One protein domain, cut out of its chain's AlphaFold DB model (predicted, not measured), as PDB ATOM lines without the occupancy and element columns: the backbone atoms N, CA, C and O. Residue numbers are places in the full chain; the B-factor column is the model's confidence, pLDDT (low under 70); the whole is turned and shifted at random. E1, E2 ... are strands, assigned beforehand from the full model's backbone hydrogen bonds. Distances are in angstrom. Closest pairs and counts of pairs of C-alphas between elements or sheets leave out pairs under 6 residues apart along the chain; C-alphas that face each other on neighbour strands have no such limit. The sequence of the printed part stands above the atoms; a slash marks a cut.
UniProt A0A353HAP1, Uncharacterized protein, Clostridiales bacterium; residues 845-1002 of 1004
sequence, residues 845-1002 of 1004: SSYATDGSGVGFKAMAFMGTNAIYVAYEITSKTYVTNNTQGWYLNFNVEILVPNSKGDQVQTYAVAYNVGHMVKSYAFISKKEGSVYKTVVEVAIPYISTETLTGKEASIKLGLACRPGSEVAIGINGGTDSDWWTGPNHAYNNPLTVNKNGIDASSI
ATOM      1  N   SER A 845      26.854 -78.750 101.728       88.12
ATOM      2  CA  SER A 845      26.260 -77.437 101.989       88.12
ATOM      3  C   SER A 845      26.681 -76.423 100.935       88.12
ATOM      4  O   SER A 845      27.823 -76.424 100.483       88.12
ATOM      5  N   SER A 846      25.771 -75.523 100.571       85.19
ATOM      6  CA  SER A 846      26.045 -74.405  99.671       85.19
ATOM      7  C   SER A 846      25.294 -73.168 100.148       85.19
ATOM      8  O   SER A 846      24.070 -73.198 100.267       85.19
ATOM      9  N   TYR A 847      26.024 -72.089 100.437       85.56
ATOM     10  CA  TYR A 847      25.480 -70.833 100.954       85.56
ATOM     11  C   TYR A 847      25.978 -69.631 100.156       85.56
ATOM     12  O   TYR A 847      27.086 -69.641  99.619       85.56
ATOM     13  N   ALA A 848      25.158 -68.585 100.111       83.38
ATOM     14  CA  ALA A 848      25.493 -67.312  99.495       83.38
ATOM     15  C   ALA A 848      26.687 -66.655 100.200       83.38
ATOM     16  O   ALA A 848      26.790 -66.660 101.430       83.38
ATOM     17  N   THR A 849      27.577 -66.033  99.426       79.81
ATOM     18  CA  THR A 849      28.789 -65.382  99.951       79.81
ATOM     19  C   THR A 849      28.524 -63.980 100.501       79.81
ATOM     20  O   THR A 849      29.422 -63.358 101.059       79.81
ATOM     21  N   ASP A 850      27.306 -63.457 100.338       80.00
ATOM     22  CA  ASP A 850      26.886 -62.119 100.782       80.00
ATOM     23  C   ASP A 850      26.541 -62.032 102.281       80.00
ATOM     24  O   ASP A 850      26.125 -60.980 102.764       80.00
ATOM     25  N   GLY A 851      26.698 -63.132 103.026       76.50
ATOM     26  CA  GLY A 851      26.407 -63.196 104.459       76.50
ATOM     27  C   GLY A 851      24.915 -63.253 104.801       76.50
ATOM     28  O   GLY A 851      24.564 -63.191 105.976       76.50
ATOM     29  N   SER A 852      24.024 -63.406 103.814       80.44
ATOM     30  CA  SER A 852      22.571 -63.484 104.039       80.44
ATOM     31  C   SER A 852      22.105 -64.778 104.719       80.44
ATOM     32  O   SER A 852      20.962 -64.852 105.173       80.44
ATOM     33  N   GLY A 853      22.958 -65.808 104.774       83.31
ATOM     34  CA  GLY A 853      22.609 -67.136 105.293       83.31
ATOM     35  C   GLY A 853      21.654 -67.929 104.390       83.31
ATOM     36  O   GLY A 853      21.175 -68.990 104.788       83.31
ATOM     37  N   VAL A 854      21.372 -67.419 103.188       88.62
ATOM     38  CA  VAL A 854      20.602 -68.093 102.142       88.62
ATOM     39  C   VAL A 854      21.434 -69.220 101.532       88.62
ATOM     40  O   VAL A 854      22.628 -69.049 101.293       88.62
ATOM     41  N   GLY A 855      20.822 -70.377 101.299       89.19
ATOM     42  CA  GLY A 855      21.502 -71.573 100.813       89.19
ATOM     43  C   GLY A 855      20.825 -72.853 101.277       89.19
ATOM     44  O   GLY A 855      19.690 -72.825 101.753       89.19
ATOM     45  N   PHE A 856      21.517 -73.980 101.169       91.25
ATOM     46  CA  PHE A 856      20.993 -75.272 101.589       91.25
ATOM     47  C   PHE A 856      22.059 -76.191 102.179       91.25
ATOM     48  O   PHE A 856      23.249 -76.069 101.885       91.25
ATOM     49  N   LYS A 857      21.591 -77.143 102.982       91.94
ATOM     50  CA  LYS A 857      22.285 -78.385 103.317       91.94
ATOM     51  C   LYS A 857      21.577 -79.533 102.628       91.94
ATOM     52  O   LYS A 857      20.360 -79.477 102.472       91.94
ATOM     53  N   ALA A 858      22.317 -80.562 102.252       92.50
ATOM     54  CA  ALA A 858      21.766 -81.775 101.695       92.50
ATOM     55  C   ALA A 858      22.457 -83.023 102.247       92.50
ATOM     56  O   ALA A 858      23.667 -83.045 102.489       92.50
ATOM     57  N   MET A 859      21.654 -84.066 102.414       93.38
ATOM     58  CA  MET A 859      22.052 -85.402 102.840       93.38
ATOM     59  C   MET A 859      21.491 -86.408 101.847       93.38
ATOM     60  O   MET A 859      20.425 -86.190 101.272       93.38
ATOM     61  N   ALA A 860      22.200 -87.509 101.634       94.88
ATOM     62  CA  ALA A 860      21.727 -88.570 100.762       94.88
ATOM     63  C   ALA A 860      22.336 -89.914 101.147       94.88
ATOM     64  O   ALA A 860      23.505 -89.962 101.528       94.88
ATOM     65  N   PHE A 861      21.580 -90.997 100.965       94.12
ATOM     66  CA  PHE A 861      22.088 -92.367 101.054       94.12
ATOM     67  C   PHE A 861      21.427 -93.299 100.043       94.12
ATOM     68  O   PHE A 861      20.333 -93.056  99.529       94.12
ATOM     69  N   MET A 862      22.108 -94.414  99.799       93.62
ATOM     70  CA  MET A 862      21.551 -95.558  99.089       93.62
ATOM     71  C   MET A 862      20.727 -96.417 100.048       93.62
ATOM     72  O   MET A 862      21.289 -97.127 100.886       93.62
ATOM     73  N   GLY A 863      19.403 -96.353  99.924       91.56
ATOM     74  CA  GLY A 863      18.479 -97.212 100.653       91.56
ATOM     75  C   GLY A 863      18.307 -98.586 100.010       91.56
ATOM     76  O   GLY A 863      18.936 -98.920  99.002       91.56
ATOM     77  N   THR A 864      17.434 -99.386 100.610       89.06
ATOM     78  CA  THR A 864      17.085-100.747 100.207       89.06
ATOM     79  C   THR A 864      16.309-100.769  98.889       89.06
ATOM     80  O   THR A 864      16.589-101.608  98.034       89.06
ATOM     81  N   ASN A 865      15.359 -99.849  98.690       88.06
ATOM     82  CA  ASN A 865      14.487 -99.801  97.504       88.06
ATOM     83  C   ASN A 865      14.629 -98.505  96.669       88.06
ATOM     84  O   ASN A 865      14.204 -98.470  95.509       88.06
ATOM     85  N   ALA A 866      15.236 -97.459  97.231       93.06
ATOM     86  CA  ALA A 866      15.369 -96.144  96.622       93.06
ATOM     87  C   ALA A 866      16.661 -95.439  97.059       93.06
ATOM     88  O   ALA A 866      17.310 -95.809  98.037       93.06
ATOM     89  N   ILE A 867      17.018 -94.392  96.323       94.19
ATOM     90  CA  ILE A 867      17.975 -93.374  96.750       94.19
ATOM     91  C   ILE A 867      17.175 -92.310  97.492       94.19
ATOM     92  O   ILE A 867      16.204 -91.784  96.944       94.19
ATOM     93  N   TYR A 868      17.593 -91.983  98.707       95.56
ATOM     94  CA  TYR A 868      16.943 -90.959  99.515       95.56
ATOM     95  C   TYR A 868      17.801 -89.712  99.559       95.56
ATOM     96  O   TYR A 868      19.014 -89.801  99.756       95.56
ATOM     97  N   VAL A 869      17.163 -88.559  99.382       95.69
ATOM     98  CA  VAL A 869      17.804 -87.248  99.431       95.69
ATOM     99  C   VAL A 869      16.964 -86.320 100.295       95.69
ATOM    100  O   VAL A 869      15.759 -86.204 100.084       95.69
ATOM    101  N   ALA A 870      17.612 -85.645 101.235       95.56
ATOM    102  CA  ALA A 870      17.008 -84.635 102.087       95.56
ATOM    103  C   ALA A 870      17.710 -83.289 101.907       95.56
ATOM    104  O   ALA A 870      18.929 -83.244 101.732       95.56
ATOM    105  N   TYR A 871      16.951 -82.197 101.988       95.00
ATOM    106  CA  TYR A 871      17.461 -80.832 101.977       95.00
ATOM    107  C   TYR A 871      16.936 -80.032 103.169       95.00
ATOM    108  O   TYR A 871      15.751 -80.090 103.484       95.00
ATOM    109  N   GLU A 872      17.795 -79.196 103.748       94.38
ATOM    110  CA  GLU A 872      17.413 -78.086 104.627       94.38
ATOM    111  C   GLU A 872      17.785 -76.769 103.942       94.38
ATOM    112  O   GLU A 872      18.963 -76.431 103.809       94.38
ATOM    113  N   ILE A 873      16.791 -76.009 103.496       93.56
ATOM    114  CA  ILE A 873      16.970 -74.848 102.624       93.56
ATOM    115  C   ILE A 873      16.558 -73.583 103.370       93.56
ATOM    116  O   ILE A 873      15.481 -73.502 103.957       93.56
ATOM    117  N   THR A 874      17.409 -72.563 103.321       93.38
ATOM    118  CA  THR A 874      17.101 -71.199 103.752       93.38
ATOM    119  C   THR A 874      17.007 -70.306 102.523       93.38
ATOM    120  O   THR A 874      17.977 -70.182 101.784       93.38
ATOM    121  N   SER A 875      15.857 -69.678 102.300       91.81
ATOM    122  CA  SER A 875      15.579 -68.858 101.108       91.81
ATOM    123  C   SER A 875      14.761 -67.622 101.463       91.81
ATOM    124  O   SER A 875      14.115 -67.588 102.501       91.81
ATOM    125  N   LYS A 876      14.764 -66.576 100.641       89.12
ATOM    126  CA  LYS A 876      13.877 -65.407 100.798       89.12
ATOM    127  C   LYS A 876      12.492 -65.657 100.200       89.12
ATOM    128  O   LYS A 876      11.541 -64.961 100.560       89.12
ATOM    129  N   THR A 877      12.365 -66.634  99.304       88.38
ATOM    130  CA  THR A 877      11.126 -66.942  98.580       88.38
ATOM    131  C   THR A 877      10.721 -68.413  98.689       88.38
ATOM    132  O   THR A 877      11.559 -69.304  98.750       88.38
ATOM    133  N   TYR A 878       9.409 -68.665  98.699       91.44
ATOM    134  CA  TYR A 878       8.820 -70.002  98.599       91.44
ATOM    135  C   TYR A 878       7.642 -69.947  97.623       91.44
ATOM    136  O   TYR A 878       6.512 -69.632  98.001       91.44
ATOM    137  N   VAL A 879       7.931 -70.149  96.335       88.56
ATOM    138  CA  VAL A 879       6.948 -70.012  95.249       88.56
ATOM    139  C   VAL A 879       6.310 -71.367  94.945       88.56
ATOM    140  O   VAL A 879       7.020 -72.314  94.634       88.56
ATOM    141  N   THR A 880       4.981 -71.475  95.002       88.62
ATOM    142  CA  THR A 880       4.267 -72.753  94.783       88.62
ATOM    143  C   THR A 880       3.117 -72.668  93.788       88.62
ATOM    144  O   THR A 880       2.353 -73.611  93.676       88.62
ATOM    145  N   ASN A 881       2.915 -71.553  93.095       82.69
ATOM    146  CA  ASN A 881       1.756 -71.355  92.220       82.69
ATOM    147  C   ASN A 881       2.082 -70.605  90.920       82.69
ATOM    148  O   ASN A 881       1.188 -70.028  90.301       82.69
ATOM    149  N   ASN A 882       3.346 -70.597  90.497       83.06
ATOM    150  CA  ASN A 882       3.746 -69.989  89.237       83.06
ATOM    151  C   ASN A 882       3.275 -70.854  88.058       83.06
ATOM    152  O   ASN A 882       3.699 -72.000  87.904       83.06
ATOM    153  N   THR A 883       2.397 -70.284  87.233       76.81
ATOM    154  CA  THR A 883       1.760 -70.949  86.088       76.81
ATOM    155  C   THR A 883       2.505 -70.756  84.765       76.81
ATOM    156  O   THR A 883       2.136 -71.391  83.782       76.81
ATOM    157  N   GLN A 884       3.547 -69.915  84.716       80.94
ATOM    158  CA  GLN A 884       4.363 -69.704  83.510       80.94
ATOM    159  C   GLN A 884       5.352 -70.854  83.262       80.94
ATOM    160  O   GLN A 884       5.779 -71.062  82.130       80.94
ATOM    161  N   GLY A 885       5.690 -71.624  84.300       78.25
ATOM    162  CA  GLY A 885       6.535 -72.809  84.192       78.25
ATOM    163  C   GLY A 885       6.751 -73.479  85.547       78.25
ATOM    164  O   GLY A 885       6.965 -72.804  86.553       78.25
ATOM    165  N   TRP A 886       6.721 -74.815  85.587       80.25
ATOM    166  CA  TRP A 886       6.895 -75.579  86.830       80.25
ATOM    167  C   TRP A 886       8.261 -75.320  87.486       80.25
ATOM    168  O   TRP A 886       8.330 -75.207  88.705       80.25
ATOM    169  N   TYR A 887       9.310 -75.127  86.682       79.00
ATOM    170  CA  TYR A 887      10.693 -74.877  87.111       79.00
ATOM    171  C   TYR A 887      10.893 -73.518  87.805       79.00
ATOM    172  O   TYR A 887      11.928 -73.290  88.423       79.00
ATOM    173  N   LEU A 888       9.914 -72.609  87.711       82.69
ATOM    174  CA  LEU A 888       9.906 -71.321  88.415       82.69
ATOM    175  C   LEU A 888       9.305 -71.415  89.824       82.69
ATOM    176  O   LEU A 888       9.308 -70.429  90.561       82.69
ATOM    177  N   ASN A 889       8.750 -72.571  90.188       87.88
ATOM    178  CA  ASN A 889       8.329 -72.858  91.551       87.88
ATOM    179  C   ASN A 889       9.509 -73.400  92.354       87.88
ATOM    180  O   ASN A 889      10.492 -73.875  91.788       87.88
ATOM    181  N   PHE A 890       9.393 -73.353  93.676       91.88
ATOM    182  CA  PHE A 890      10.368 -73.914  94.592       91.88
ATOM    183  C   PHE A 890      10.559 -75.397  94.279       91.88
ATOM    184  O   PHE A 890       9.598 -76.172  94.313       91.88
ATOM    185  N   ASN A 891      11.778 -75.796  93.947       91.25
ATOM    186  CA  ASN A 891      12.070 -77.155  93.539       91.25
ATOM    187  C   ASN A 891      13.511 -77.556  93.863       91.25
ATOM    188  O   ASN A 891      14.393 -76.713  94.028       91.25
ATOM    189  N   VAL A 892      13.719 -78.864  93.976       92.19
ATOM    190  CA  VAL A 892      15.036 -79.481  94.120       92.19
ATOM    191  C   VAL A 892      15.295 -80.366  92.916       92.19
ATOM    192  O   VAL A 892      14.402 -81.072  92.443       92.19
ATOM    193  N   GLU A 893      16.530 -80.332  92.446       89.69
ATOM    194  CA  GLU A 893      16.998 -81.131  91.331       89.69
ATOM    195  C   GLU A 893      18.134 -82.031  91.802       89.69
ATOM    196  O   GLU A 893      19.078 -81.603  92.469       89.69
ATOM    197  N   ILE A 894      18.024 -83.301  91.441       90.50
ATOM    198  CA  ILE A 894      19.002 -84.335  91.706       90.50
ATOM    199  C   ILE A 894      19.424 -84.916  90.358       90.50
ATOM    200  O   ILE A 894      18.602 -85.231  89.503       90.50
ATOM    201  N   LEU A 895      20.721 -85.057  90.147       88.12
ATOM    202  CA  LEU A 895      21.286 -85.624  88.930       88.12
ATOM    203  C   LEU A 895      21.834 -87.011  89.255       88.12
ATOM    204  O   LEU A 895      22.729 -87.155  90.089       88.12
ATOM    205  N   VAL A 896      21.252 -88.035  88.626       87.25
ATOM    206  CA  VAL A 896      21.568 -89.456  88.852       87.25
ATOM    207  C   VAL A 896      22.326 -90.044  87.659       87.25
ATOM    208  O   VAL A 896      22.083 -89.619  86.535       87.25
ATOM    209  N   PRO A 897      23.223 -91.028  87.838       79.75
ATOM    210  CA  PRO A 897      23.957 -91.635  86.730       79.75
ATOM    211  C   PRO A 897      23.037 -92.314  85.706       79.75
ATOM    212  O   PRO A 897      22.018 -92.903  86.070       79.75
ATOM    213  N   ASN A 898      23.436 -92.293  84.434       74.12
ATOM    214  CA  ASN A 898      22.737 -92.943  83.328       74.12
ATOM    215  C   ASN A 898      23.579 -94.038  82.649       74.12
ATOM    216  O   ASN A 898      24.719 -94.314  83.029       74.12
ATOM    217  N   SER A 899      23.003 -94.671  81.621       64.06
ATOM    218  CA  SER A 899      23.582 -95.827  80.903       64.06
ATOM    219  C   SER A 899      24.838 -95.554  80.086       64.06
ATOM    220  O   SER A 899      25.508 -96.502  79.680       64.06
ATOM    221  N   LYS A 900      25.188 -94.284  79.891       61.44
ATOM    222  CA  LYS A 900      26.343 -93.842  79.106       61.44
ATOM    223  C   LYS A 900      27.461 -93.245  79.968       61.44
ATOM    224  O   LYS A 900      28.488 -92.867  79.423       61.44
ATOM    225  N   GLY A 901      27.283 -93.208  81.293       62.00
ATOM    226  CA  GLY A 901      28.215 -92.567  82.224       62.00
ATOM    227  C   GLY A 901      27.961 -91.070  82.439       62.00
ATOM    228  O   GLY A 901      28.672 -90.460  83.232       62.00
ATOM    229  N   ASP A 902      26.936 -90.503  81.791       70.50
ATOM    230  CA  ASP A 902      26.451 -89.139  82.029       70.50
ATOM    231  C   ASP A 902      25.418 -89.126  83.176       70.50
ATOM    232  O   ASP A 902      25.109 -90.167  83.765       70.50
ATOM    233  N   GLN A 903      24.847 -87.961  83.495       76.19
ATOM    234  CA  GLN A 903      23.786 -87.825  84.497       76.19
ATOM    235  C   GLN A 903      22.427 -87.467  83.868       76.19
ATOM    236  O   GLN A 903      22.359 -86.713  82.900       76.19
ATOM    237  N   VAL A 904      21.344 -88.017  84.422       81.94
ATOM    238  CA  VAL A 904      19.942 -87.728  84.088       81.94
ATOM    239  C   VAL A 904      19.307 -86.943  85.227       81.94
ATOM    240  O   VAL A 904      19.522 -87.231  86.405       81.94
ATOM    241  N   GLN A 905      18.518 -85.943  84.851       84.56
ATOM    242  CA  GLN A 905      17.845 -85.029  85.760       84.56
ATOM    243  C   GLN A 905      16.593 -85.680  86.369       84.56
ATOM    244  O   GLN A 905      15.705 -86.155  85.662       84.56
ATOM    245  N   THR A 906      16.500 -85.662  87.693       88.62
ATOM    246  CA  THR A 906      15.303 -85.991  88.476       88.62
ATOM    247  C   THR A 906      14.996 -84.812  89.388       88.62
ATOM    248  O   THR A 906      15.901 -84.131  89.859       88.62
ATOM    249  N   TYR A 907      13.723 -84.519  89.621       89.50
ATOM    250  CA  TYR A 907      13.353 -83.319  90.366       89.50
ATOM    251  C   TYR A 907      12.043 -83.489  91.122       89.50
ATOM    252  O   TYR A 907      11.175 -84.286  90.753       89.50
ATOM    253  N   ALA A 908      11.901 -82.689  92.171       91.19
ATOM    254  CA  ALA A 908      10.677 -82.545  92.939       91.19
ATOM    255  C   ALA A 908      10.358 -81.058  93.098       91.19
ATOM    256  O   ALA A 908      11.242 -80.252  93.383       91.19
ATOM    257  N   VAL A 909       9.094 -80.690  92.906       90.19
ATOM    258  CA  VAL A 909       8.613 -79.305  92.919       90.19
ATOM    259  C   VAL A 909       7.533 -79.170  93.989       90.19
ATOM    260  O   VAL A 909       6.603 -79.978  94.044       90.19
ATOM    261  N   ALA A 910       7.575 -78.086  94.761       88.56
ATOM    262  CA  ALA A 910       6.581 -77.739  95.782       88.56
ATOM    263  C   ALA A 910       5.157 -77.490  95.227       88.56
ATOM    264  O   ALA A 910       4.219 -77.266  95.987       88.56
ATOM    265  N   TYR A 911       4.978 -77.549  93.901       81.38
ATOM    266  CA  TYR A 911       3.688 -77.523  93.203       81.38
ATOM    267  C   TYR A 911       3.089 -78.925  92.967       81.38
ATOM    268  O   TYR A 911       2.215 -79.097  92.123       81.38
ATOM    269  N   ASN A 912       3.559 -79.945  93.690       77.00
ATOM    270  CA  ASN A 912       3.165 -81.345  93.500       77.00
ATOM    271  C   ASN A 912       3.430 -81.860  92.073       77.00
ATOM    272  O   ASN A 912       2.659 -82.647  91.531       77.00
ATOM    273  N   VAL A 913       4.569 -81.456  91.503       80.25
ATOM    274  CA  VAL A 913       5.109 -82.034  90.267       80.25
ATOM    275  C   VAL A 913       6.434 -82.717  90.585       80.25
ATOM    276  O   VAL A 913       7.304 -82.119  91.216       80.25
ATOM    277  N   GLY A 914       6.579 -83.963  90.151       84.44
ATOM    278  CA  GLY A 914       7.806 -84.738  90.283       84.44
ATOM    279  C   GLY A 914       8.172 -85.391  88.959       84.44
ATOM    280  O   GLY A 914       7.308 -85.641  88.119       84.44
ATOM    281  N   HIS A 915       9.460 -85.656  88.775       85.81
ATOM    282  CA  HIS A 915       9.982 -86.394  87.632       85.81
ATOM    283  C   HIS A 915      10.979 -87.423  88.121       85.81
ATOM    284  O   HIS A 915      11.950 -87.066  88.780       85.81
ATOM    285  N   MET A 916      10.731 -88.690  87.782       87.12
ATOM    286  CA  MET A 916      11.562 -89.837  88.170       87.12
ATOM    287  C   MET A 916      11.658 -90.098  89.686       87.12
ATOM    288  O   MET A 916      12.492 -90.889  90.125       87.12
ATOM    289  N   VAL A 917      10.747 -89.520  90.471       89.88
ATOM    290  CA  VAL A 917      10.645 -89.682  91.929       89.88
ATOM    291  C   VAL A 917       9.454 -90.568  92.307       89.88
ATOM    292  O   VAL A 917       8.404 -90.518  91.667       89.88
ATOM    293  N   LYS A 918       9.619 -91.381  93.354       90.62
ATOM    294  CA  LYS A 918       8.572 -92.248  93.921       90.62
ATOM    295  C   LYS A 918       7.661 -91.458  94.855       90.62
ATOM    296  O   LYS A 918       6.440 -91.562  94.754       90.62
ATOM    297  N   SER A 919       8.268 -90.686  95.749       91.31
ATOM    298  CA  SER A 919       7.616 -89.841  96.749       91.31
ATOM    299  C   SER A 919       8.515 -88.650  97.073       91.31
ATOM    300  O   SER A 919       9.734 -88.704  96.892       91.31
ATOM    301  N   TYR A 920       7.902 -87.552  97.506       93.06
ATOM    302  CA  TYR A 920       8.602 -86.374  98.000       93.06
ATOM    303  C   TYR A 920       7.673 -85.524  98.862       93.06
ATOM    304  O   TYR A 920       6.451 -85.555  98.689       93.06
ATOM    305  N   ALA A 921       8.263 -84.733  99.747       92.81
ATOM    306  CA  ALA A 921       7.547 -83.828 100.631       92.81
ATOM    307  C   ALA A 921       8.304 -82.504 100.782       92.81
ATOM    308  O   ALA A 921       9.531 -82.481 100.784       92.81
ATOM    309  N   PHE A 922       7.553 -81.405 100.895       93.31
ATOM    310  CA  PHE A 922       8.074 -80.061 101.149       93.31
ATOM    311  C   PHE A 922       7.363 -79.479 102.371       93.31
ATOM    312  O   PHE A 922       6.150 -79.262 102.331       93.31
ATOM    313  N   ILE A 923       8.113 -79.164 103.426       94.44
ATOM    314  CA  ILE A 923       7.610 -78.424 104.589       94.44
ATOM    315  C   ILE A 923       8.351 -77.099 104.662       94.44
ATOM    316  O   ILE A 923       9.559 -77.071 104.865       94.44
ATOM    317  N   SER A 924       7.629 -75.987 104.512       94.50
ATOM    318  CA  SER A 924       8.213 -74.646 104.585       94.50
ATOM    319  C   SER A 924       7.610 -73.826 105.717       94.50
ATOM    320  O   SER A 924       6.389 -73.745 105.865       94.50
ATOM    321  N   LYS A 925       8.473 -73.172 106.496       95.56
ATOM    322  CA  LYS A 925       8.114 -72.255 107.579       95.56
ATOM    323  C   LYS A 925       8.800 -70.911 107.371       95.56
ATOM    324  O   LYS A 925      10.009 -70.841 107.175       95.56
ATOM    325  N   LYS A 926       8.036 -69.824 107.461       93.94
ATOM    326  CA  LYS A 926       8.588 -68.466 107.415       93.94
ATOM    327  C   LYS A 926       9.136 -68.061 108.785       93.94
ATOM    328  O   LYS A 926       8.404 -68.092 109.772       93.94
ATOM    329  N   GLU A 927      10.393 -67.638 108.833       93.88
ATOM    330  CA  GLU A 927      11.094 -67.177 110.033       93.88
ATOM    331  C   GLU A 927      11.760 -65.822 109.754       93.88
ATOM    332  O   GLU A 927      12.786 -65.723 109.083       93.88
ATOM    333  N   GLY A 928      11.143 -64.739 110.237       89.56
ATOM    334  CA  GLY A 928      11.594 -63.380 109.933       89.56
ATOM    335  C   GLY A 928      11.513 -63.065 108.432       89.56
ATOM    336  O   GLY A 928      10.430 -63.093 107.842       89.56
ATOM    337  N   SER A 929      12.657 -62.737 107.824       88.06
ATOM    338  CA  SER A 929      12.790 -62.400 106.398       88.06
ATOM    339  C   SER A 929      13.091 -63.598 105.488       88.06
ATOM    340  O   SER A 929      13.209 -63.406 104.279       88.06
ATOM    341  N   VAL A 930      13.203 -64.812 106.038       92.25
ATOM    342  CA  VAL A 930      13.538 -66.032 105.286       92.25
ATOM    343  C   VAL A 930      12.496 -67.135 105.487       92.25
ATOM    344  O   VAL A 930      11.697 -67.113 106.420       92.25
ATOM    345  N   TYR A 931      12.510 -68.114 104.596       94.00
ATOM    346  CA  TYR A 931      11.811 -69.385 104.664       94.00
ATOM    347  C   TYR A 931      12.826 -70.479 104.983       94.00
ATOM    348  O   TYR A 931      13.876 -70.564 104.343       94.00
ATOM    349  N   LYS A 932      12.496 -71.309 105.971       95.50
ATOM    350  CA  LYS A 932      13.159 -72.574 106.269       95.50
ATOM    351  C   LYS A 932      12.322 -73.680 105.652       95.50
ATOM    352  O   LYS A 932      11.194 -73.904 106.087       95.50
ATOM    353  N   THR A 933      12.857 -74.320 104.625       95.75
ATOM    354  CA  THR A 933      12.177 -75.388 103.899       95.75
ATOM    355  C   THR A 933      12.948 -76.683 104.059       95.75
ATOM    356  O   THR A 933      14.131 -76.732 103.734       95.75
ATOM    357  N   VAL A 934      12.271 -77.725 104.521       95.88
ATOM    358  CA  VAL A 934      12.776 -79.093 104.513       95.88
ATOM    359  C   VAL A 934      12.164 -79.827 103.330       95.88
ATOM    360  O   VAL A 934      10.973 -79.668 103.042       95.88
ATOM    361  N   VAL A 935      12.993 -80.588 102.624       95.75
ATOM    362  CA  VAL A 935      12.575 -81.403 101.485       95.75
ATOM    363  C   VAL A 935      13.092 -82.810 101.668       95.75
ATOM    364  O   VAL A 935      14.271 -82.982 101.958       95.75
ATOM    365  N   GLU A 936      12.246 -83.797 101.423       95.25
ATOM    366  CA  GLU A 936      12.654 -85.192 101.297       95.25
ATOM    367  C   GLU A 936      12.209 -85.740  99.951       95.25
ATOM    368  O   GLU A 936      11.125 -85.413  99.466       95.25
ATOM    369  N   VAL A 937      13.053 -86.563  99.337       94.75
ATOM    370  CA  VAL A 937      12.821 -87.154  98.022       94.75
ATOM    371  C   VAL A 937      13.296 -88.603  98.026       94.75
ATOM    372  O   VAL A 937      14.433 -88.886  98.405       94.75
ATOM    373  N   ALA A 938      12.449 -89.511  97.540       94.56
ATOM    374  CA  ALA A 938      12.814 -90.892  97.245       94.56
ATOM    375  C   ALA A 938      12.832 -91.131  95.731       94.56
ATOM    376  O   ALA A 938      11.824 -90.949  95.040       94.56
ATOM    377  N   ILE A 939      13.971 -91.583  95.210       92.81
ATOM    378  CA  ILE A 939      14.180 -91.914  93.797       92.81
ATOM    379  C   ILE A 939      14.281 -93.442  93.685       92.81
ATOM    380  O   ILE A 939      15.271 -94.019  94.139       92.81
ATOM    381  N   PRO A 940      13.279 -94.136  93.123       91.44
ATOM    382  CA  PRO A 940      13.281 -95.591  93.081       91.44
ATOM    383  C   PRO A 940      14.341 -96.078  92.088       91.44
ATOM    384  O   PRO A 940      14.431 -95.564  90.977       91.44
ATOM    385  N   TYR A 941      15.120 -97.111  92.425       88.81
ATOM    386  CA  TYR A 941      16.204 -97.567  91.534       88.81
ATOM    387  C   TYR A 941      15.713 -97.938  90.130       88.81
ATOM    388  O   TYR A 941      16.400 -97.689  89.144       88.81
ATOM    389  N   ILE A 942      14.488 -98.460  90.023       85.44
ATOM    390  CA  ILE A 942      13.871 -98.839  88.748       85.44
ATOM    391  C   ILE A 942      13.595 -97.646  87.811       85.44
ATOM    392  O   ILE A 942      13.438 -97.859  86.604       85.44
ATOM    393  N   SER A 943      13.555 -96.410  88.330       84.06
ATOM    394  CA  SER A 943      13.482 -95.207  87.493       84.06
ATOM    395  C   SER A 943      14.839 -94.765  86.976       84.06
ATOM    396  O   SER A 943      14.912 -94.121  85.933       84.06
ATOM    397  N   THR A 944      15.924 -95.175  87.628       79.94
ATOM    398  CA  THR A 944      17.278 -94.868  87.178       79.94
ATOM    399  C   THR A 944      17.633 -95.753  85.979       79.94
ATOM    400  O   THR A 944      17.387 -96.960  85.958       79.94
ATOM    401  N   GLU A 945      18.213 -95.174  84.929       74.12
ATOM    402  CA  GLU A 945      18.523 -95.920  83.705       74.12
ATOM    403  C   GLU A 945      19.605 -97.001  83.888       74.12
ATOM    404  O   GLU A 945      19.865 -97.766  82.958       74.12
ATOM    405  N   THR A 946      20.251 -97.092  85.054       75.44
ATOM    406  CA  THR A 946      21.380 -98.006  85.304       75.44
ATOM    407  C   THR A 946      21.430 -98.664  86.664       75.44
ATOM    408  O   THR A 946      22.016 -99.742  86.743       75.44
ATOM    409  N   LEU A 947      20.879 -98.053  87.711       85.50
ATOM    410  CA  LEU A 947      21.159 -98.474  89.078       85.50
ATOM    411  C   LEU A 947      20.207 -99.578  89.531       85.50
ATOM    412  O   LEU A 947      19.054 -99.668  89.114       85.50
ATOM    413  N   THR A 948      20.721-100.433  90.408       85.12
ATOM    414  CA  THR A 948      20.021-101.610  90.933       85.12
ATOM    415  C   THR A 948      19.917-101.611  92.456       85.12
ATOM    416  O   THR A 948      19.261-102.487  93.015       85.12
ATOM    417  N   GLY A 949      20.590-100.672  93.131       87.19
ATOM    418  CA  GLY A 949      20.729-100.614  94.587       87.19
ATOM    419  C   GLY A 949      21.798-101.559  95.145       87.19
ATOM    420  O   GLY A 949      22.045-101.585  96.351       87.19
ATOM    421  N   LYS A 950      22.454-102.345  94.280       89.88
ATOM    422  CA  LYS A 950      23.546-103.262  94.653       89.88
ATOM    423  C   LYS A 950      24.924-102.620  94.550       89.88
ATOM    424  O   LYS A 950      25.907-103.232  94.962       89.88
ATOM    425  N   GLU A 951      25.009-101.431  93.971       90.75
ATOM    426  CA  GLU A 951      26.260-100.710  93.804       90.75
ATOM    427  C   GLU A 951      26.867-100.375  95.181       90.75
ATOM    428  O   GLU A 951      26.153-100.142  96.158       90.75
ATOM    429  N   ALA A 952      28.200-100.374  95.281       92.12
ATOM    430  CA  ALA A 952      28.878-100.002  96.526       92.12
ATOM    431  C   ALA A 952      28.730 -98.499  96.827       92.12
ATOM    432  O   ALA A 952      28.655 -98.097  97.989       92.12
ATOM    433  N   SER A 953      28.690 -97.681  95.773       92.38
ATOM    434  CA  SER A 953      28.418 -96.248  95.812       92.38
ATOM    435  C   SER A 953      27.923 -95.743  94.450       92.38
ATOM    436  O   SER A 953      28.081 -96.419  93.430       92.38
ATOM    437  N   ILE A 954      27.330 -94.548  94.434       91.25
ATOM    438  CA  ILE A 954      26.808 -93.851  93.251       91.25
ATOM    439  C   ILE A 954      27.294 -92.398  93.201       91.25
ATOM    440  O   ILE A 954      27.790 -91.865  94.194       91.25
ATOM    441  N   LYS A 955      27.151 -91.753  92.038       88.94
ATOM    442  CA  LYS A 955      27.507 -90.344  91.821       88.94
ATOM    443  C   LYS A 955      26.261 -89.469  91.724       88.94
ATOM    444  O   LYS A 955      25.507 -89.636  90.773       88.94
ATOM    445  N   LEU A 956      26.067 -88.536  92.658       89.75
ATOM    446  CA  LEU A 956      24.909 -87.633  92.686       89.75
ATOM    447  C   LEU A 956      25.311 -86.166  92.507       89.75
ATOM    448  O   LEU A 956      26.265 -85.692  93.121       89.75
ATOM    449  N   GLY A 957      24.555 -85.439  91.688       88.31
ATOM    450  CA  GLY A 957      24.537 -83.974  91.687       88.31
ATOM    451  C   GLY A 957      23.317 -83.459  92.445       88.31
ATOM    452  O   GLY A 957      22.247 -84.042  92.308       88.31
ATOM    453  N   LEU A 958      23.468 -82.399  93.241       88.81
ATOM    454  CA  LEU A 958      22.395 -81.840  94.067       88.81
ATOM    455  C   LEU A 958      22.271 -80.335  93.821       88.81
ATOM    456  O   LEU A 958      23.242 -79.596  93.979       88.81
ATOM    457  N   ALA A 959      21.070 -79.892  93.466       87.31
ATOM    458  CA  ALA A 959      20.748 -78.502  93.180       87.31
ATOM    459  C   ALA A 959      19.396 -78.109  93.789       87.31
ATOM    460  O   ALA A 959      18.532 -78.949  94.051       87.31
ATOM    461  N   CYS A 960      19.209 -76.813  94.023       88.25
ATOM    462  CA  CYS A 960      17.977 -76.248  94.564       88.25
ATOM    463  C   CYS A 960      17.617 -74.964  93.818       88.25
ATOM    464  O   CYS A 960      18.490 -74.176  93.476       88.25
ATOM    465  N   ARG A 961      16.329 -74.699  93.622       87.44
ATOM    466  CA  ARG A 961      15.836 -73.422  93.108       87.44
ATOM    467  C   ARG A 961      14.609 -72.991  93.912       87.44
ATOM    468  O   ARG A 961      13.546 -73.581  93.741       87.44
ATOM    469  N   PRO A 962      14.689 -71.944  94.751       82.25
ATOM    470  CA  PRO A 962      13.548 -71.490  95.552       82.25
ATOM    471  C   PRO A 962      12.509 -70.661  94.780       82.25
ATOM    472  O   PRO A 962      11.531 -70.187  95.359       82.25
ATOM    473  N   GLY A 963      12.712 -70.484  93.472       77.44
ATOM    474  CA  GLY A 963      11.858 -69.705  92.582       77.44
ATOM    475  C   GLY A 963      12.692 -68.804  91.672       77.44
ATOM    476  O   GLY A 963      13.587 -69.277  90.973       77.44
ATOM    477  N   SER A 964      12.412 -67.498  91.683       73.44
ATOM    478  CA  SER A 964      13.170 -66.467  90.949       73.44
ATOM    479  C   SER A 964      14.273 -65.808  91.790       73.44
ATOM    480  O   SER A 964      14.726 -64.709  91.477       73.44
ATOM    481  N   GLU A 965      14.638 -66.410  92.921       78.94
ATOM    482  CA  GLU A 965      15.617 -65.853  93.848       78.94
ATOM    483  C   GLU A 965      17.051 -66.131  93.390       78.94
ATOM    484  O   GLU A 965      17.481 -67.282  93.309       78.94
ATOM    485  N   VAL A 966      17.805 -65.058  93.154       72.31
ATOM    486  CA  VAL A 966      19.220 -65.114  92.770       72.31
ATOM    487  C   VAL A 966      20.079 -64.818  94.002       72.31
ATOM    488  O   VAL A 966      19.923 -63.771  94.635       72.31
ATOM    489  N   ALA A 967      20.978 -65.739  94.351       69.00
ATOM    490  CA  ALA A 967      21.901 -65.610  95.479       69.00
ATOM    491  C   ALA A 967      23.325 -65.296  94.988       69.00
ATOM    492  O   ALA A 967      23.826 -65.931  94.061       69.00
ATOM    493  N   ILE A 968      23.995 -64.320  95.610       66.56
ATOM    494  CA  ILE A 968      25.351 -63.898  95.221       66.56
ATOM    495  C   ILE A 968      26.366 -64.962  95.671       66.56
ATOM    496  O   ILE A 968      26.420 -65.309  96.851       66.56
ATOM    497  N   GLY A 969      27.194 -65.451  94.743       62.91
ATOM    498  CA  GLY A 969      28.311 -66.364  95.033       62.91
ATOM    499  C   GLY A 969      27.992 -67.862  94.964       62.91
ATOM    500  O   GLY A 969      28.903 -68.673  95.104       62.91
ATOM    501  N   ILE A 970      26.740 -68.236  94.688       70.75
ATOM    502  CA  ILE A 970      26.352 -69.608  94.338       70.75
ATOM    503  C   ILE A 970      26.392 -69.709  92.796       70.75
ATOM    504  O   ILE A 970      25.523 -69.161  92.125       70.75
ATOM    505  N   ASN A 971      27.446 -70.303  92.219       56.19
ATOM    506  CA  ASN A 971      27.702 -70.322  90.763       56.19
ATOM    507  C   ASN A 971      27.215 -71.618  90.087       56.19
ATOM    508  O   ASN A 971      27.557 -72.696  90.568       56.19
ATOM    509  N   GLY A 972      26.619 -71.507  88.885       52.56
ATOM    510  CA  GLY A 972      26.694 -72.561  87.856       52.56
ATOM    511  C   GLY A 972      25.391 -72.997  87.178       52.56
ATOM    512  O   GLY A 972      24.837 -74.036  87.496       52.56
ATOM    513  N   GLY A 973      24.979 -72.278  86.139       42.16
ATOM    514  CA  GLY A 973      24.059 -72.745  85.100       42.16
ATOM    515  C   GLY A 973      24.073 -71.724  83.969       42.16
ATOM    516  O   GLY A 973      24.333 -70.551  84.224       42.16
ATOM    517  N   THR A 974      23.843 -72.115  82.716       43.16
ATOM    518  CA  THR A 974      23.834 -71.181  81.567       43.16
ATOM    519  C   THR A 974      22.716 -70.121  81.615       43.16
ATOM    520  O   THR A 974      22.631 -69.311  80.703       43.16
ATOM    521  N   ASP A 975      21.938 -70.096  82.698       48.00
ATOM    522  CA  ASP A 975      21.165 -68.975  83.237       48.00
ATOM    523  C   ASP A 975      21.317 -69.028  84.773       48.00
ATOM    524  O   ASP A 975      21.230 -70.104  85.363       48.00
ATOM    525  N   SER A 976      21.568 -67.899  85.434       58.91
ATOM    526  CA  SER A 976      21.960 -67.706  86.849       58.91
ATOM    527  C   SER A 976      20.943 -68.124  87.943       58.91
ATOM    528  O   SER A 976      20.872 -67.496  88.999       58.91
ATOM    529  N   ASP A 977      20.147 -69.166  87.709       71.19
ATOM    530  CA  ASP A 977      18.875 -69.417  88.398       71.19
ATOM    531  C   ASP A 977      18.853 -70.628  89.354       71.19
ATOM    532  O   ASP A 977      17.915 -70.767  90.143       71.19
ATOM    533  N   TRP A 978      19.847 -71.518  89.292       80.06
ATOM    534  CA  TRP A 978      19.925 -72.725  90.124       80.06
ATOM    535  C   TRP A 978      21.022 -72.605  91.172       80.06
ATOM    536  O   TRP A 978      22.158 -72.244  90.871       80.06
ATOM    537  N   TRP A 979      20.688 -72.925  92.419       83.62
ATOM    538  CA  TRP A 979      21.644 -72.940  93.511       83.62
ATOM    539  C   TRP A 979      22.403 -74.256  93.507       83.62
ATOM    540  O   TRP A 979      21.867 -75.310  93.859       83.62
ATOM    541  N   THR A 980      23.671 -74.159  93.126       75.88
ATOM    542  CA  THR A 980      24.639 -75.250  93.124       75.88
ATOM    543  C   THR A 980      25.915 -74.797  93.825       75.88
ATOM    544  O   THR A 980      26.413 -73.700  93.575       75.88
ATOM    545  N   GLY A 981      26.468 -75.624  94.710       68.81
ATOM    546  CA  GLY A 981      27.782 -75.366  95.306       68.81
ATOM    547  C   GLY A 981      28.944 -75.815  94.402       68.81
ATOM    548  O   GLY A 981      28.730 -76.168  93.242       68.81
ATOM    549  N   PRO A 982      30.186 -75.857  94.924       64.62
ATOM    550  CA  PRO A 982      31.383 -76.217  94.147       64.62
ATOM    551  C   PRO A 982      31.347 -77.651  93.586       64.62
ATOM    552  O   PRO A 982      31.914 -77.930  92.526       64.62
ATOM    553  N   ASN A 983      30.623 -78.555  94.249       69.31
ATOM    554  CA  ASN A 983      30.220 -79.846  93.694       69.31
ATOM    555  C   ASN A 983      29.021 -79.686  92.747       69.31
ATOM    556  O   ASN A 983      27.885 -79.988  93.104       69.31
ATOM    557  N   HIS A 984      29.282 -79.191  91.535       67.44
ATOM    558  CA  HIS A 984      28.291 -79.167  90.462       67.44
ATOM    559  C   HIS A 984      28.189 -80.545  89.801       67.44
ATOM    560  O   HIS A 984      29.199 -81.216  89.576       67.44
ATOM    561  N   ALA A 985      26.971 -80.930  89.438       62.66
ATOM    562  CA  ALA A 985      26.628 -82.245  88.913       62.66
ATOM    563  C   ALA A 985      27.507 -82.707  87.733       62.66
ATOM    564  O   ALA A 985      28.026 -83.819  87.734       62.66
ATOM    565  N   TYR A 986      27.792 -81.806  86.791       65.00
ATOM    566  CA  TYR A 986      28.578 -82.114  85.590       65.00
ATOM    567  C   TYR A 986      30.101 -82.016  85.771       65.00
ATOM    568  O   TYR A 986      30.840 -82.463  84.898       65.00
ATOM    569  N   ASN A 987      30.580 -81.448  86.886       67.12
ATOM    570  CA  ASN A 987      32.010 -81.187  87.093       67.12
ATOM    571  C   ASN A 987      32.609 -82.039  88.221       67.12
ATOM    572  O   ASN A 987      33.698 -82.569  88.044       67.12
ATOM    573  N   ASN A 988      31.918 -82.179  89.363       77.50
ATOM    574  CA  ASN A 988      32.415 -82.860  90.570       77.50
ATOM    575  C   ASN A 988      31.262 -83.497  91.385       77.50
ATOM    576  O   ASN A 988      30.925 -82.994  92.463       77.50
ATOM    577  N   PRO A 989      30.633 -84.586  90.903       84.81
ATOM    578  CA  PRO A 989      29.497 -85.200  91.585       84.81
ATOM    579  C   PRO A 989      29.897 -85.896  92.894       84.81
ATOM    580  O   PRO A 989      30.960 -86.520  92.998       84.81
ATOM    581  N   LEU A 990      28.997 -85.833  93.875       90.25
ATOM    582  CA  LEU A 990      29.155 -86.420  95.204       90.25
ATOM    583  C   LEU A 990      29.152 -87.947  95.124       90.25
ATOM    584  O   LEU A 990      28.332 -88.531  94.416       90.25
ATOM    585  N   THR A 991      30.038 -88.606  95.868       92.44
ATOM    586  CA  THR A 991      29.982 -90.061  96.055       92.44
ATOM    587  C   THR A 991      29.016 -90.369  97.194       92.44
ATOM    588  O   THR A 991      29.209 -89.884  98.304       92.44
ATOM    589  N   VAL A 992      28.005 -91.199  96.948       92.94
ATOM    590  CA  VAL A 992      26.987 -91.573  97.941       92.94
ATOM    591  C   VAL A 992      26.940 -93.085  98.092       92.94
ATOM    592  O   VAL A 992      26.950 -93.800  97.097       92.94
ATOM    593  N   ASN A 993      26.912 -93.582  99.325       93.25
ATOM    594  CA  ASN A 993      26.828 -95.007  99.646       93.25
ATOM    595  C   ASN A 993      25.719 -95.269 100.687       93.25
ATOM    596  O   ASN A 993      24.915 -94.388 100.995       93.25
ATOM    597  N   LYS A 994      25.643 -96.493 101.224       91.75
ATOM    598  CA  LYS A 994      24.621 -96.887 102.216       91.75
ATOM    599  C   LYS A 994      24.714 -96.143 103.555       91.75
ATOM    600  O   LYS A 994      23.734 -96.108 104.291       91.75
ATOM    601  N   ASN A 995      25.876 -95.573 103.866       89.06
ATOM    602  CA  ASN A 995      26.141 -94.823 105.094       89.06
ATOM    603  C   ASN A 995      26.018 -93.304 104.907       89.06
ATOM    604  O   ASN A 995      26.189 -92.577 105.879       89.06
ATOM    605  N   GLY A 996      25.759 -92.820 103.687       91.25
ATOM    606  CA  GLY A 996      25.612 -91.394 103.408       91.25
ATOM    607  C   GLY A 996      26.505 -90.878 102.278       91.25
ATOM    608  O   GLY A 996      27.048 -91.651 101.479       91.25
ATOM    609  N   ILE A 997      26.673 -89.554 102.227       93.00
ATOM    610  CA  ILE A 997      27.624 -88.877 101.337       93.00
ATOM    611  C   ILE A 997      29.044 -89.096 101.877       93.00
ATOM    612  O   ILE A 997      29.322 -88.876 103.055       93.00
ATOM    613  N   ASP A 998      29.959 -89.515 101.006       92.31
ATOM    614  CA  ASP A 998      31.374 -89.654 101.331       92.31
ATOM    615  C   ASP A 998      32.014 -88.271 101.498       92.31
ATOM    616  O   ASP A 998      32.108 -87.495 100.539       92.31
ATOM    617  N   ALA A 999      32.491 -87.990 102.711       88.44
ATOM    618  CA  ALA A 999      33.138 -86.736 103.079       88.44
ATOM    619  C   ALA A 999      34.303 -86.359 102.148       88.44
ATOM    620  O   ALA A 999      34.521 -85.179 101.881       88.44
ATOM    621  N   SER A1000      35.030 -87.347 101.607       88.00
ATOM    622  CA  SER A1000      36.156 -87.108 100.693       88.00
ATOM    623  C   SER A1000      35.730 -86.560  99.327       88.00
ATOM    624  O   SER A1000      36.554 -86.010  98.598       88.00
ATOM    625  N   SER A1001      34.447 -86.691  98.978       88.06
ATOM    626  CA  SER A1001      33.887 -86.186  97.723       88.06
ATOM    627  C   SER A1001      33.336 -84.761  97.823       88.06
ATOM    628  O   SER A1001      33.020 -84.167  96.791       88.06
ATOM    629  N   ILE A1002      33.238 -84.196  99.032       86.31
ATOM    630  CA  ILE A1002      32.745 -82.836  99.269       86.31
ATOM    631  C   ILE A1002      33.903 -81.843  99.137       86.31
ATOM    632  O   ILE A1002      34.880 -81.893  99.883       86.31
TER     633      ILE A1002
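This is residues 845 to 1002 of the 1004 residues of an uncharacterized protein of Clostridiales bacterium (UniProt A0A353HAP1). Two five-stranded sheets stand face to face as a sandwich, their strands crossed at 38 degrees; three long links, residues 876 to 890, 941 to 953 and 962 to 989, loop round its ends and edges. The second sheet is the more twisted, turning by 82 degrees from edge to edge against 40. The printed part has 158 residues with ten named strands, E1 to E10, and no named helix; the orders are E1 E2 E3 E8 E7 and E6 E5 E4 E9 E10, both antiparallel. The class is all strand, though under half of the residues, 70, are in named elements. The whole is compact, with a radius of gyration of the C-alphas of 14.9 A and spans of 44 by 31 by 28 A.

Start at edge strand E1, residues 845 to 847, in a hairpin with E2, residues 855 to 862; N 846 and O 856 are 2.9 A apart, within hydrogen-bond range, as are the N and O pairs below. E2 and E3, residues 866 to 875, form the next hairpin, with N 859 to O 870 at 2.9 A, and E1 E2 E3 is a meander, each strand the antiparallel neighbour of the one before. In the other sheet, E4, residues 891 to 897, E5, residues 903 to 909, and E6, residues 913 to 915, make a second meander; look for N 894 to O 906 and N 909 to O 913, both 2.8 A. Back in the first sheet, E7, residues 919 to 927, forms a hairpin with E8, residues 930 to 940, with N 934 to O 923 at 2.8 A; E8 is also the antiparallel neighbour of E3, with N 871 to O 935 at 2.8 A. E9, residues 954 to 961, pairs with E4, with N 893 to O 959 at 2.9 A, and forms a hairpin with E10, residues 990 to 993, with N 956 to O 990 at 2.9 A. Between the sheets, the closest C-alphas of E2 and E10 are those of Met 862 and Asn 993, 5.3 A, and E3 and E9 are near each other, with 10 pairs within 10 A.

Find C-alpha 845 at (26.260, -77.437, 101.989), where E1 begins. E2 runs 24.0 A, E3 27.7 A, E7 26.5 A and E9 23.2 A; E8, the longest, goes from C-alpha 930 at (13.538, -66.032, 105.286) over 32.0 A. E10 ends at C-alpha 993, (26.828, -95.007, 99.646).

The C-alphas farthest apart, of Lys 900 and Gly 928, are 45.8 A apart. The printed part has no cut; the links E3 to E4, E8 to E9 and E9 to E10 are long. Its mean pLDDT is 84.3, with residues 899 to 901, 967 to 969, 971 to 976 and 981 to 987 under 70.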